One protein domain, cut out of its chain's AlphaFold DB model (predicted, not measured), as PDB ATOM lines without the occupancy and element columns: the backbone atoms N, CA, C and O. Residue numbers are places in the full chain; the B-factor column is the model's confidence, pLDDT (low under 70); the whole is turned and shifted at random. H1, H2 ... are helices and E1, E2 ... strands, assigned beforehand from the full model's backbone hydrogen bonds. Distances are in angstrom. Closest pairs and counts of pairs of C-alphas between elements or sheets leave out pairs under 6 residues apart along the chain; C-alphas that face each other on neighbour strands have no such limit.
ATOM      1  N   GLY A  34       7.506 -27.929 -13.239       88.75
ATOM      2  CA  GLY A  34       6.450 -28.939 -13.366       88.75
ATOM      3  C   GLY A  34       7.038 -30.349 -13.342       88.75
ATOM      4  O   GLY A  34       6.909 -31.093 -14.307       88.75
ATOM      5  N   ARG A  35       7.768 -30.686 -12.271       93.88
ATOM      6  CA  ARG A  35       8.505 -31.950 -12.156       93.88
ATOM      7  C   ARG A  35       7.551 -33.149 -12.205       93.88
ATOM      8  O   ARG A  35       6.704 -33.310 -11.325       93.88
ATOM      9  N   VAL A  36       7.733 -34.003 -13.208       94.69
ATOM     10  CA  VAL A  36       7.024 -35.280 -13.342       94.69
ATOM     11  C   VAL A  36       8.050 -36.398 -13.466       94.69
ATOM     12  O   VAL A  36       8.934 -36.350 -14.322       94.69
ATOM     13  N   LEU A  37       7.934 -37.402 -12.603       94.88
ATOM     14  CA  LEU A  37       8.672 -38.649 -12.694       94.88
ATOM     15  C   LEU A  37       7.826 -39.645 -13.491       94.88
ATOM     16  O   LEU A  37       6.829 -40.178 -13.001       94.88
ATOM     17  N   CYS A  38       8.199 -39.845 -14.750       95.56
ATOM     18  CA  CYS A  38       7.486 -40.729 -15.666       95.56
ATOM     19  C   CYS A  38       8.074 -42.140 -15.633       95.56
ATOM     20  O   CYS A  38       9.293 -42.307 -15.665       95.56
ATOM     21  N   PHE A  39       7.209 -43.149 -15.656       95.25
ATOM     22  CA  PHE A  39       7.589 -44.559 -15.724       95.25
ATOM     23  C   PHE A  39       6.621 -45.331 -16.626       95.25
ATOM     24  O   PHE A  39       5.445 -44.997 -16.737       95.25
ATOM     25  N   ASP A  40       7.104 -46.353 -17.318       94.62
ATOM     26  CA  ASP A  40       6.318 -47.188 -18.233       94.62
ATOM     27  C   ASP A  40       5.969 -48.560 -17.652       94.62
ATOM     28  O   ASP A  40       5.036 -49.203 -18.141       94.62
ATOM     29  N   TYR A  41       6.665 -48.967 -16.589       94.50
ATOM     30  CA  TYR A  41       6.422 -50.194 -15.853       94.50
ATOM     31  C   TYR A  41       6.347 -49.935 -14.343       94.50
ATOM     32  O   TYR A  41       7.251 -49.353 -13.747       94.50
ATOM     33  N   GLN A  42       5.261 -50.392 -13.713       95.69
ATOM     34  CA  GLN A  42       5.020 -50.186 -12.280       95.69
ATOM     35  C   GLN A  42       6.130 -50.775 -11.399       95.69
ATOM     36  O   GLN A  42       6.534 -50.136 -10.436       95.69
ATOM     37  N   GLY A  43       6.661 -51.950 -11.754       95.62
ATOM     38  CA  GLY A  43       7.701 -52.598 -10.953       95.62
ATOM     39  C   GLY A  43       8.992 -51.779 -10.861       95.62
ATOM     40  O   GLY A  43       9.632 -51.781  -9.816       95.62
ATOM     41  N   ASP A  44       9.347 -51.026 -11.907       93.44
ATOM     42  CA  ASP A  44      10.523 -50.146 -11.867       93.44
ATOM     43  C   ASP A  44      10.305 -48.960 -10.923       93.44
ATOM     44  O   ASP A  44      11.226 -48.542 -10.221       93.44
ATOM     45  N   PHE A  45       9.077 -48.435 -10.866       95.75
ATOM     46  CA  PHE A  45       8.726 -47.370  -9.932       95.75
ATOM     47  C   PHE A  45       8.708 -47.864  -8.481       95.75
ATOM     48  O   PHE A  45       9.238 -47.179  -7.607       95.75
ATOM     49  N   ASP A  46       8.190 -49.068  -8.229       96.44
ATOM     50  CA  ASP A  46       8.212 -49.683  -6.897       96.44
ATOM     51  C   ASP A  46       9.662 -49.856  -6.391       96.44
ATOM     52  O   ASP A  46       9.960 -49.516  -5.250       96.44
ATOM     53  N   LEU A  47      10.601 -50.265  -7.259       95.31
ATOM     54  CA  LEU A  47      12.029 -50.359  -6.911       95.31
ATOM     55  C   LEU A  47      12.661 -48.998  -6.571       95.31
ATOM     56  O   LEU A  47      13.548 -48.925  -5.718       95.31
ATOM     57  N   VAL A  48      12.233 -47.921  -7.237       95.75
ATOM     58  CA  VAL A  48      12.677 -46.556  -6.908       95.75
ATOM     59  C   VAL A  48      12.146 -46.134  -5.542       95.75
ATOM     60  O   VAL A  48      12.897 -45.555  -4.760       95.75
ATOM     61  N   LEU A  49      10.884 -46.440  -5.232       95.81
ATOM     62  CA  LEU A  49      10.313 -46.160  -3.915       95.81
ATOM     63  C   LEU A  49      11.042 -46.937  -2.820       95.81
ATOM     64  O   LEU A  49      11.459 -46.327  -1.842       95.81
ATOM     65  N   ASP A  50      11.273 -48.237  -3.002       96.31
ATOM     66  CA  ASP A  50      12.009 -49.060  -2.037       96.31
ATOM     67  C   ASP A  50      13.418 -48.508  -1.766       96.31
ATOM     68  O   ASP A  50      13.878 -48.492  -0.625       96.31
ATOM     69  N   LEU A  51      14.104 -48.016  -2.803       95.81
ATOM     70  CA  LEU A  51      15.417 -47.384  -2.667       95.81
ATOM     71  C   LEU A  51      15.362 -46.078  -1.857       95.81
ATOM     72  O   LEU A  51      16.304 -45.778  -1.125       95.81
ATOM     73  N   LEU A  52      14.296 -45.293  -2.026       95.31
ATOM     74  CA  LEU A  52      14.103 -43.975  -1.416       95.31
ATOM     75  C   LEU A  52      13.325 -44.029  -0.091       95.31
ATOM     76  O   LEU A  52      12.752 -43.023   0.321       95.31
ATOM     77  N   ASP A  53      13.293 -45.187   0.575       91.69
ATOM     78  CA  ASP A  53      12.569 -45.383   1.837       91.69
ATOM     79  C   ASP A  53      11.059 -45.040   1.717       91.69
ATOM     80  O   ASP A  53      10.441 -44.491   2.627       91.69
ATOM     81  N   ALA A  54      10.466 -45.407   0.576       88.88
ATOM     82  CA  ALA A  54       9.060 -45.268   0.182       88.88
ATOM     83  C   ALA A  54       8.537 -43.837  -0.059       88.88
ATOM     84  O   ALA A  54       7.326 -43.658  -0.220       88.88
ATOM     85  N   GLU A  55       9.407 -42.825  -0.159       90.81
ATOM     86  CA  GLU A  55       8.984 -41.435  -0.375       90.81
ATOM     87  C   GLU A  55       9.741 -40.730  -1.514       90.81
ATOM     88  O   GLU A  55      10.969 -40.692  -1.575       90.81
ATOM     89  N   ILE A  56       8.982 -40.097  -2.417       94.25
ATOM     90  CA  ILE A  56       9.513 -39.145  -3.404       94.25
ATOM     91  C   ILE A  56       9.514 -37.744  -2.773       94.25
ATOM     92  O   ILE A  56       8.550 -37.395  -2.086       94.25
ATOM     93  N   PRO A  57      10.533 -36.898  -3.029       92.69
ATOM     94  CA  PRO A  57      10.544 -35.525  -2.539       92.69
ATOM     95  C   PRO A  57       9.272 -34.746  -2.905       92.69
ATOM     96  O   PRO A  57       8.706 -34.944  -3.987       92.69
ATOM     97  N   PRO A  58       8.831 -33.808  -2.050       90.56
ATOM     98  CA  PRO A  58       7.637 -33.019  -2.312       90.56
ATOM     99  C   PRO A  58       7.765 -32.209  -3.610       90.56
ATOM    100  O   PRO A  58       8.854 -31.820  -4.033       90.56
ATOM    101  N   GLY A  59       6.623 -31.943  -4.244       91.69
ATOM    102  CA  GLY A  59       6.552 -31.176  -5.493       91.69
ATOM    103  C   GLY A  59       6.763 -32.000  -6.768       91.69
ATOM    104  O   GLY A  59       6.654 -31.447  -7.861       91.69
ATOM    105  N   TRP A  60       7.017 -33.305  -6.653       95.38
ATOM    106  CA  TRP A  60       7.029 -34.230  -7.783       95.38
ATOM    107  C   TRP A  60       5.652 -34.851  -8.017       95.38
ATOM    108  O   TRP A  60       4.995 -35.318  -7.088       95.38
ATOM    109  N   GLN A  61       5.234 -34.899  -9.278       94.75
ATOM    110  CA  GLN A  61       4.160 -35.786  -9.726       94.75
ATOM    111  C   GLN A  61       4.770 -37.090 -10.237       94.75
ATOM    112  O   GLN A  61       5.894 -37.088 -10.734       94.75
ATOM    113  N   CYS A  62       4.038 -38.196 -10.141       95.00
ATOM    114  CA  CYS A  62       4.454 -39.482 -10.696       95.00
ATOM    115  C   CYS A  62       3.423 -39.922 -11.737       95.00
ATOM    116  O   CYS A  62       2.224 -39.894 -11.457       95.00
ATOM    117  N   GLU A  63       3.873 -40.315 -12.928       95.62
ATOM    118  CA  GLU A  63       2.974 -40.663 -14.032       95.62
ATOM    119  C   GLU A  63       3.358 -41.990 -14.693       95.62
ATOM    120  O   GLU A  63       4.456 -42.150 -15.226       95.62
ATOM    121  N   HIS A  64       2.399 -42.921 -14.730       96.50
ATOM    122  CA  HIS A  64       2.529 -44.151 -15.501       96.50
ATOM    123  C   HIS A  64       2.231 -43.877 -16.985       96.50
ATOM    124  O   HIS A  64       1.082 -43.909 -17.432       96.50
ATOM    125  N   VAL A  65       3.273 -43.685 -17.787       95.94
ATOM    126  CA  VAL A  65       3.175 -43.314 -19.204       95.94
ATOM    127  C   VAL A  65       3.091 -44.501 -20.162       95.94
ATOM    128  O   VAL A  65       2.844 -44.296 -21.344       95.94
ATOM    129  N   GLY A  66       3.230 -45.744 -19.685       93.31
ATOM    130  CA  GLY A  66       3.325 -46.930 -20.555       93.31
ATOM    131  C   GLY A  66       2.185 -47.097 -21.575       93.31
ATOM    132  O   GLY A  66       2.414 -47.556 -22.688       93.31
ATOM    133  N   ARG A  67       0.958 -46.651 -21.259       92.88
ATOM    134  CA  ARG A  67      -0.187 -46.685 -22.200       92.88
ATOM    135  C   ARG A  67      -0.208 -45.539 -23.219       92.88
ATOM    136  O   ARG A  67      -1.029 -45.557 -24.129       92.88
ATOM    137  N   ARG A  68       0.647 -44.535 -23.036       95.44
ATOM    138  CA  ARG A  68       0.774 -43.336 -23.877       95.44
ATOM    139  C   ARG A  68       1.984 -43.397 -24.809       95.44
ATOM    140  O   ARG A  68       2.190 -42.481 -25.601       95.44
ATOM    141  N   LEU A  69       2.789 -44.453 -24.708       96.31
ATOM    142  CA  LEU A  69       3.940 -44.647 -25.574       96.31
ATOM    143  C   LEU A  69       3.497 -45.114 -26.959       96.31
ATOM    144  O   LEU A  69       2.710 -46.049 -27.113       96.31
ATOM    145  N   ASP A  70       4.046 -44.470 -27.977       97.00
ATOM    146  CA  ASP A  70       3.949 -44.923 -29.351       97.00
ATOM    147  C   ASP A  70       4.949 -46.056 -29.602       97.00
ATOM    148  O   ASP A  70       6.159 -45.842 -29.726       97.00
ATOM    149  N   MET A  71       4.424 -47.274 -29.710       95.19
ATOM    150  CA  MET A  71       5.231 -48.477 -29.901       95.19
ATOM    151  C   MET A  71       6.038 -48.464 -31.206       95.19
ATOM    152  O   MET A  71       7.139 -49.008 -31.238       95.19
ATOM    153  N   GLU A  72       5.550 -47.825 -32.273       96.81
ATOM    154  CA  GLU A  72       6.290 -47.748 -33.538       96.81
ATOM    155  C   GLU A  72       7.530 -46.854 -33.394       96.81
ATOM    156  O   GLU A  72       8.624 -47.195 -33.861       96.81
ATOM    157  N   ARG A  73       7.388 -45.733 -32.676       97.06
ATOM    158  CA  ARG A  73       8.511 -44.848 -32.332       97.06
ATOM    159  C   ARG A  73       9.492 -45.525 -31.386       97.06
ATOM    160  O   ARG A  73      10.699 -45.393 -31.583       97.06
ATOM    161  N   LEU A  74       8.994 -46.276 -30.407       95.75
ATOM    162  CA  LEU A  74       9.825 -47.035 -29.477       95.75
ATOM    163  C   LEU A  74      10.700 -48.061 -30.222       95.75
ATOM    164  O   LEU A  74      11.920 -48.087 -30.057       95.75
ATOM    165  N   GLU A  75      10.099 -48.864 -31.107       95.75
ATOM    166  CA  GLU A  75      10.824 -49.830 -31.941       95.75
ATOM    167  C   GLU A  75      11.832 -49.152 -32.878       95.75
ATOM    168  O   GLU A  75      12.942 -49.653 -33.074       95.75
ATOM    169  N   THR A  76      11.476 -47.991 -33.431       96.62
ATOM    170  CA  THR A  76      12.379 -47.202 -34.277       96.62
ATOM    171  C   THR A  76      13.600 -46.719 -33.495       96.62
ATOM    172  O   THR A  76      14.724 -46.948 -33.942       96.62
ATOM    173  N   TYR A  77      13.405 -46.166 -32.292       96.62
ATOM    174  CA  TYR A  77      14.506 -45.739 -31.427       96.62
ATOM    175  C   TYR A  77      15.487 -46.886 -31.159       96.62
ATOM    176  O   TYR A  77      16.695 -46.721 -31.338       96.62
ATOM    177  N   PHE A  78      14.981 -48.066 -30.787       95.44
ATOM    178  CA  PHE A  78      15.834 -49.218 -30.489       95.44
ATOM    179  C   PHE A  78      16.538 -49.794 -31.718       95.44
ATOM    180  O   PHE A  78      17.654 -50.295 -31.588       95.44
ATOM    181  N   ARG A  79      15.933 -49.719 -32.907       95.69
ATOM    182  CA  ARG A  79      16.592 -50.137 -34.153       95.69
ATOM    183  C   ARG A  79      17.794 -49.252 -34.481       95.69
ATOM    184  O   ARG A  79      18.804 -49.761 -34.953       95.69
ATOM    185  N   GLU A  80      17.679 -47.953 -34.227       96.00
ATOM    186  CA  GLU A  80      18.725 -46.970 -34.526       96.00
ATOM    187  C   GLU A  80      19.822 -46.922 -33.456       96.00
ATOM    188  O   GLU A  80      21.004 -46.840 -33.784       96.00
ATOM    189  N   HIS A  81      19.448 -46.995 -32.176       93.69
ATOM    190  CA  HIS A  81      20.358 -46.740 -31.052       93.69
ATOM    191  C   HIS A  81      20.744 -48.003 -30.275       93.69
ATOM    192  O   HIS A  81      21.673 -47.970 -29.464       93.69
ATOM    193  N   GLY A  82      20.034 -49.116 -30.479       91.12
ATOM    194  CA  GLY A  82      20.177 -50.316 -29.662       91.12
ATOM    195  C   GLY A  82      19.878 -50.055 -28.180       91.12
ATOM    196  O   GLY A  82      19.122 -49.155 -27.816       91.12
ATOM    197  N   GLY A  83      20.486 -50.862 -27.307       86.94
ATOM    198  CA  GLY A  83      20.427 -50.651 -25.856       86.94
ATOM    199  C   GLY A  83      19.111 -51.055 -25.190       86.94
ATOM    200  O   GLY A  83      18.875 -50.668 -24.055       86.94
ATOM    201  N   ARG A  84      18.262 -51.850 -25.850       87.06
ATOM    202  CA  ARG A  84      17.063 -52.408 -25.209       87.06
ATOM    203  C   ARG A  84      17.435 -53.164 -23.931       87.06
ATOM    204  O   ARG A  84      18.383 -53.960 -23.947       87.06
ATOM    205  N   HIS A  85      16.657 -52.943 -22.871       83.88
ATOM    206  CA  HIS A  85      16.888 -53.460 -21.519       83.88
ATOM    207  C   HIS A  85      18.052 -52.781 -20.773       83.88
ATOM    208  O   HIS A  85      18.481 -53.248 -19.722       83.88
ATOM    209  N   HIS A  86      18.604 -51.693 -21.304       88.25
ATOM    210  CA  HIS A  86      19.506 -50.833 -20.552       88.25
ATOM    211  C   HIS A  86      18.706 -49.643 -20.019       88.25
ATOM    212  O   HIS A  86      18.309 -48.787 -20.803       88.25
ATOM    213  N   ALA A  87      18.585 -49.509 -18.694       90.12
ATOM    214  CA  ALA A  87      17.701 -48.532 -18.040       90.12
ATOM    215  C   ALA A  87      17.788 -47.098 -18.610       90.12
ATOM    216  O   ALA A  87      16.773 -46.480 -18.909       90.12
ATOM    217  N   LEU A  88      19.000 -46.574 -18.855       91.56
ATOM    218  CA  LEU A  88      19.161 -45.249 -19.482       91.56
ATOM    219  C   LEU A  88      18.638 -45.178 -20.932       91.56
ATOM    220  O   LEU A  88      18.106 -44.150 -21.346       91.56
ATOM    221  N   HIS A  89      18.831 -46.232 -21.728       93.88
ATOM    222  CA  HIS A  89      18.303 -46.291 -23.090       93.88
ATOM    223  C   HIS A  89      16.788 -46.452 -23.080       93.88
ATOM    224  O   HIS A  89      16.137 -45.798 -23.886       93.88
ATOM    225  N   ASP A  90      16.246 -47.244 -22.158       93.12
ATOM    226  CA  ASP A  90      14.804 -47.418 -21.998       93.12
ATOM    227  C   ASP A  90      14.147 -46.080 -21.595       93.12
ATOM    228  O   ASP A  90      13.216 -45.627 -22.255       93.12
ATOM    229  N   ALA A  91      14.724 -45.334 -20.641       94.69
ATOM    230  CA  ALA A  91      14.248 -43.995 -20.274       94.69
ATOM    231  C   ALA A  91      14.275 -42.995 -21.451       94.69
ATOM    232  O   ALA A  91      13.340 -42.214 -21.643       94.69
ATOM    233  N   ARG A  92      15.330 -43.023 -22.277       96.19
ATOM    234  CA  ARG A  92      15.425 -42.187 -23.489       96.19
ATOM    235  C   ARG A  92      14.426 -42.612 -24.567       96.19
ATOM    236  O   ARG A  92      13.846 -41.742 -25.214       96.19
ATOM    237  N   ALA A  93      14.211 -43.915 -24.742       95.88
ATOM    238  CA  ALA A  93      13.214 -44.450 -25.662       95.88
ATOM    239  C   ALA A  93      11.806 -43.998 -25.253       95.88
ATOM    240  O   ALA A  93      11.052 -43.524 -26.100       95.88
ATOM    241  N   ASN A  94      11.491 -44.047 -23.956       95.75
ATOM    242  CA  ASN A  94      10.224 -43.566 -23.410       95.75
ATOM    243  C   ASN A  94      10.033 -42.076 -23.691       95.75
ATOM    244  O   ASN A  94       9.003 -41.689 -24.233       95.75
ATOM    245  N   ALA A  95      11.049 -41.247 -23.429       95.31
ATOM    246  CA  ALA A  95      10.995 -39.819 -23.741       95.31
ATOM    247  C   ALA A  95      10.798 -39.540 -25.245       95.31
ATOM    248  O   ALA A  95      10.088 -38.611 -25.619       95.31
ATOM    249  N   PHE A  96      11.399 -40.352 -26.120       96.25
ATOM    250  CA  PHE A  96      11.249 -40.233 -27.574       96.25
ATOM    251  C   PHE A  96       9.873 -40.692 -28.088       96.25
ATOM    252  O   PHE A  96       9.356 -40.148 -29.074       96.25
ATOM    253  N   ALA A  97       9.305 -41.724 -27.464       96.62
ATOM    254  CA  ALA A  97       8.069 -42.383 -27.877       96.62
ATOM    255  C   ALA A  97       6.810 -41.814 -27.206       96.62
ATOM    256  O   ALA A  97       5.701 -42.121 -27.643       96.62
ATOM    257  N   PHE A  98       6.957 -41.000 -26.164       94.25
ATOM    258  CA  PHE A  98       5.840 -40.379 -25.462       94.25
ATOM    259  C   PHE A  98       5.094 -39.365 -26.342       94.25
ATOM    260  O   PHE A  98       5.716 -38.550 -27.030       94.25
TER     261      PHE A  98
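What this domain is: This is residues 34 to 98 of the 99 residues of an uncharacterized protein of Ralstonia solanacearum (UniProt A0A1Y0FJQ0). Two small parts make an elongated whole: at one end a sheet of two short strands, E1 and E2, joined through H1, and at the other end H2 and H3, a steeply tilted helix pair. The 65 printed residues hold E1, H1, E2, H2 and H3 in that order; the sheet is parallel and the class mostly helix. The whole is only just compact, close to loose, with radius of gyration of the C-alphas 12.8 A and spans of 36 by 22 by 17 A.

How they stand to each other: Strands E1, residues 36 to 39, and E2, residues 61 to 64, are parallel neighbours at 23 degrees; N 37 and O 61 are within hydrogen-bond range at 2.8 A. With H1, residues 42 to 51, they form a strand-helix-strand unit, two parallel strands with a helix between, its crossover right-handed. The closest C-alphas of H1 and E1, Phe 45 and Phe 39, are 6.5 A apart. H2, residues 71 to 81, and H3, residues 87 to 97, touch at C-alphas Arg 73 and Ala 97, their closest, 5.1 A, at a steep tilt of 51 degrees, opposite ways. E1 and H3 are near each other; H1 is apart from H2 and H3. In H1, H2 and H3 every O i to N i+4 pair is within hydrogen-bond range.

Where its parts are: E1 begins at C-alpha 36 (7.024, -35.280, -13.342) and spans 9.6 A, E2 10.3 A, H1 14.4 A, H2 15.3 A and H3 15.1 A, ending at C-alpha 97 (8.069, -42.383, -27.877).

The domain as a whole: The C-alphas of Pro 58 and Arg 79, the two farthest apart, are 37.2 A apart. The printed part has no cut, no link is long, and no printed residue is under 70 in pLDDT.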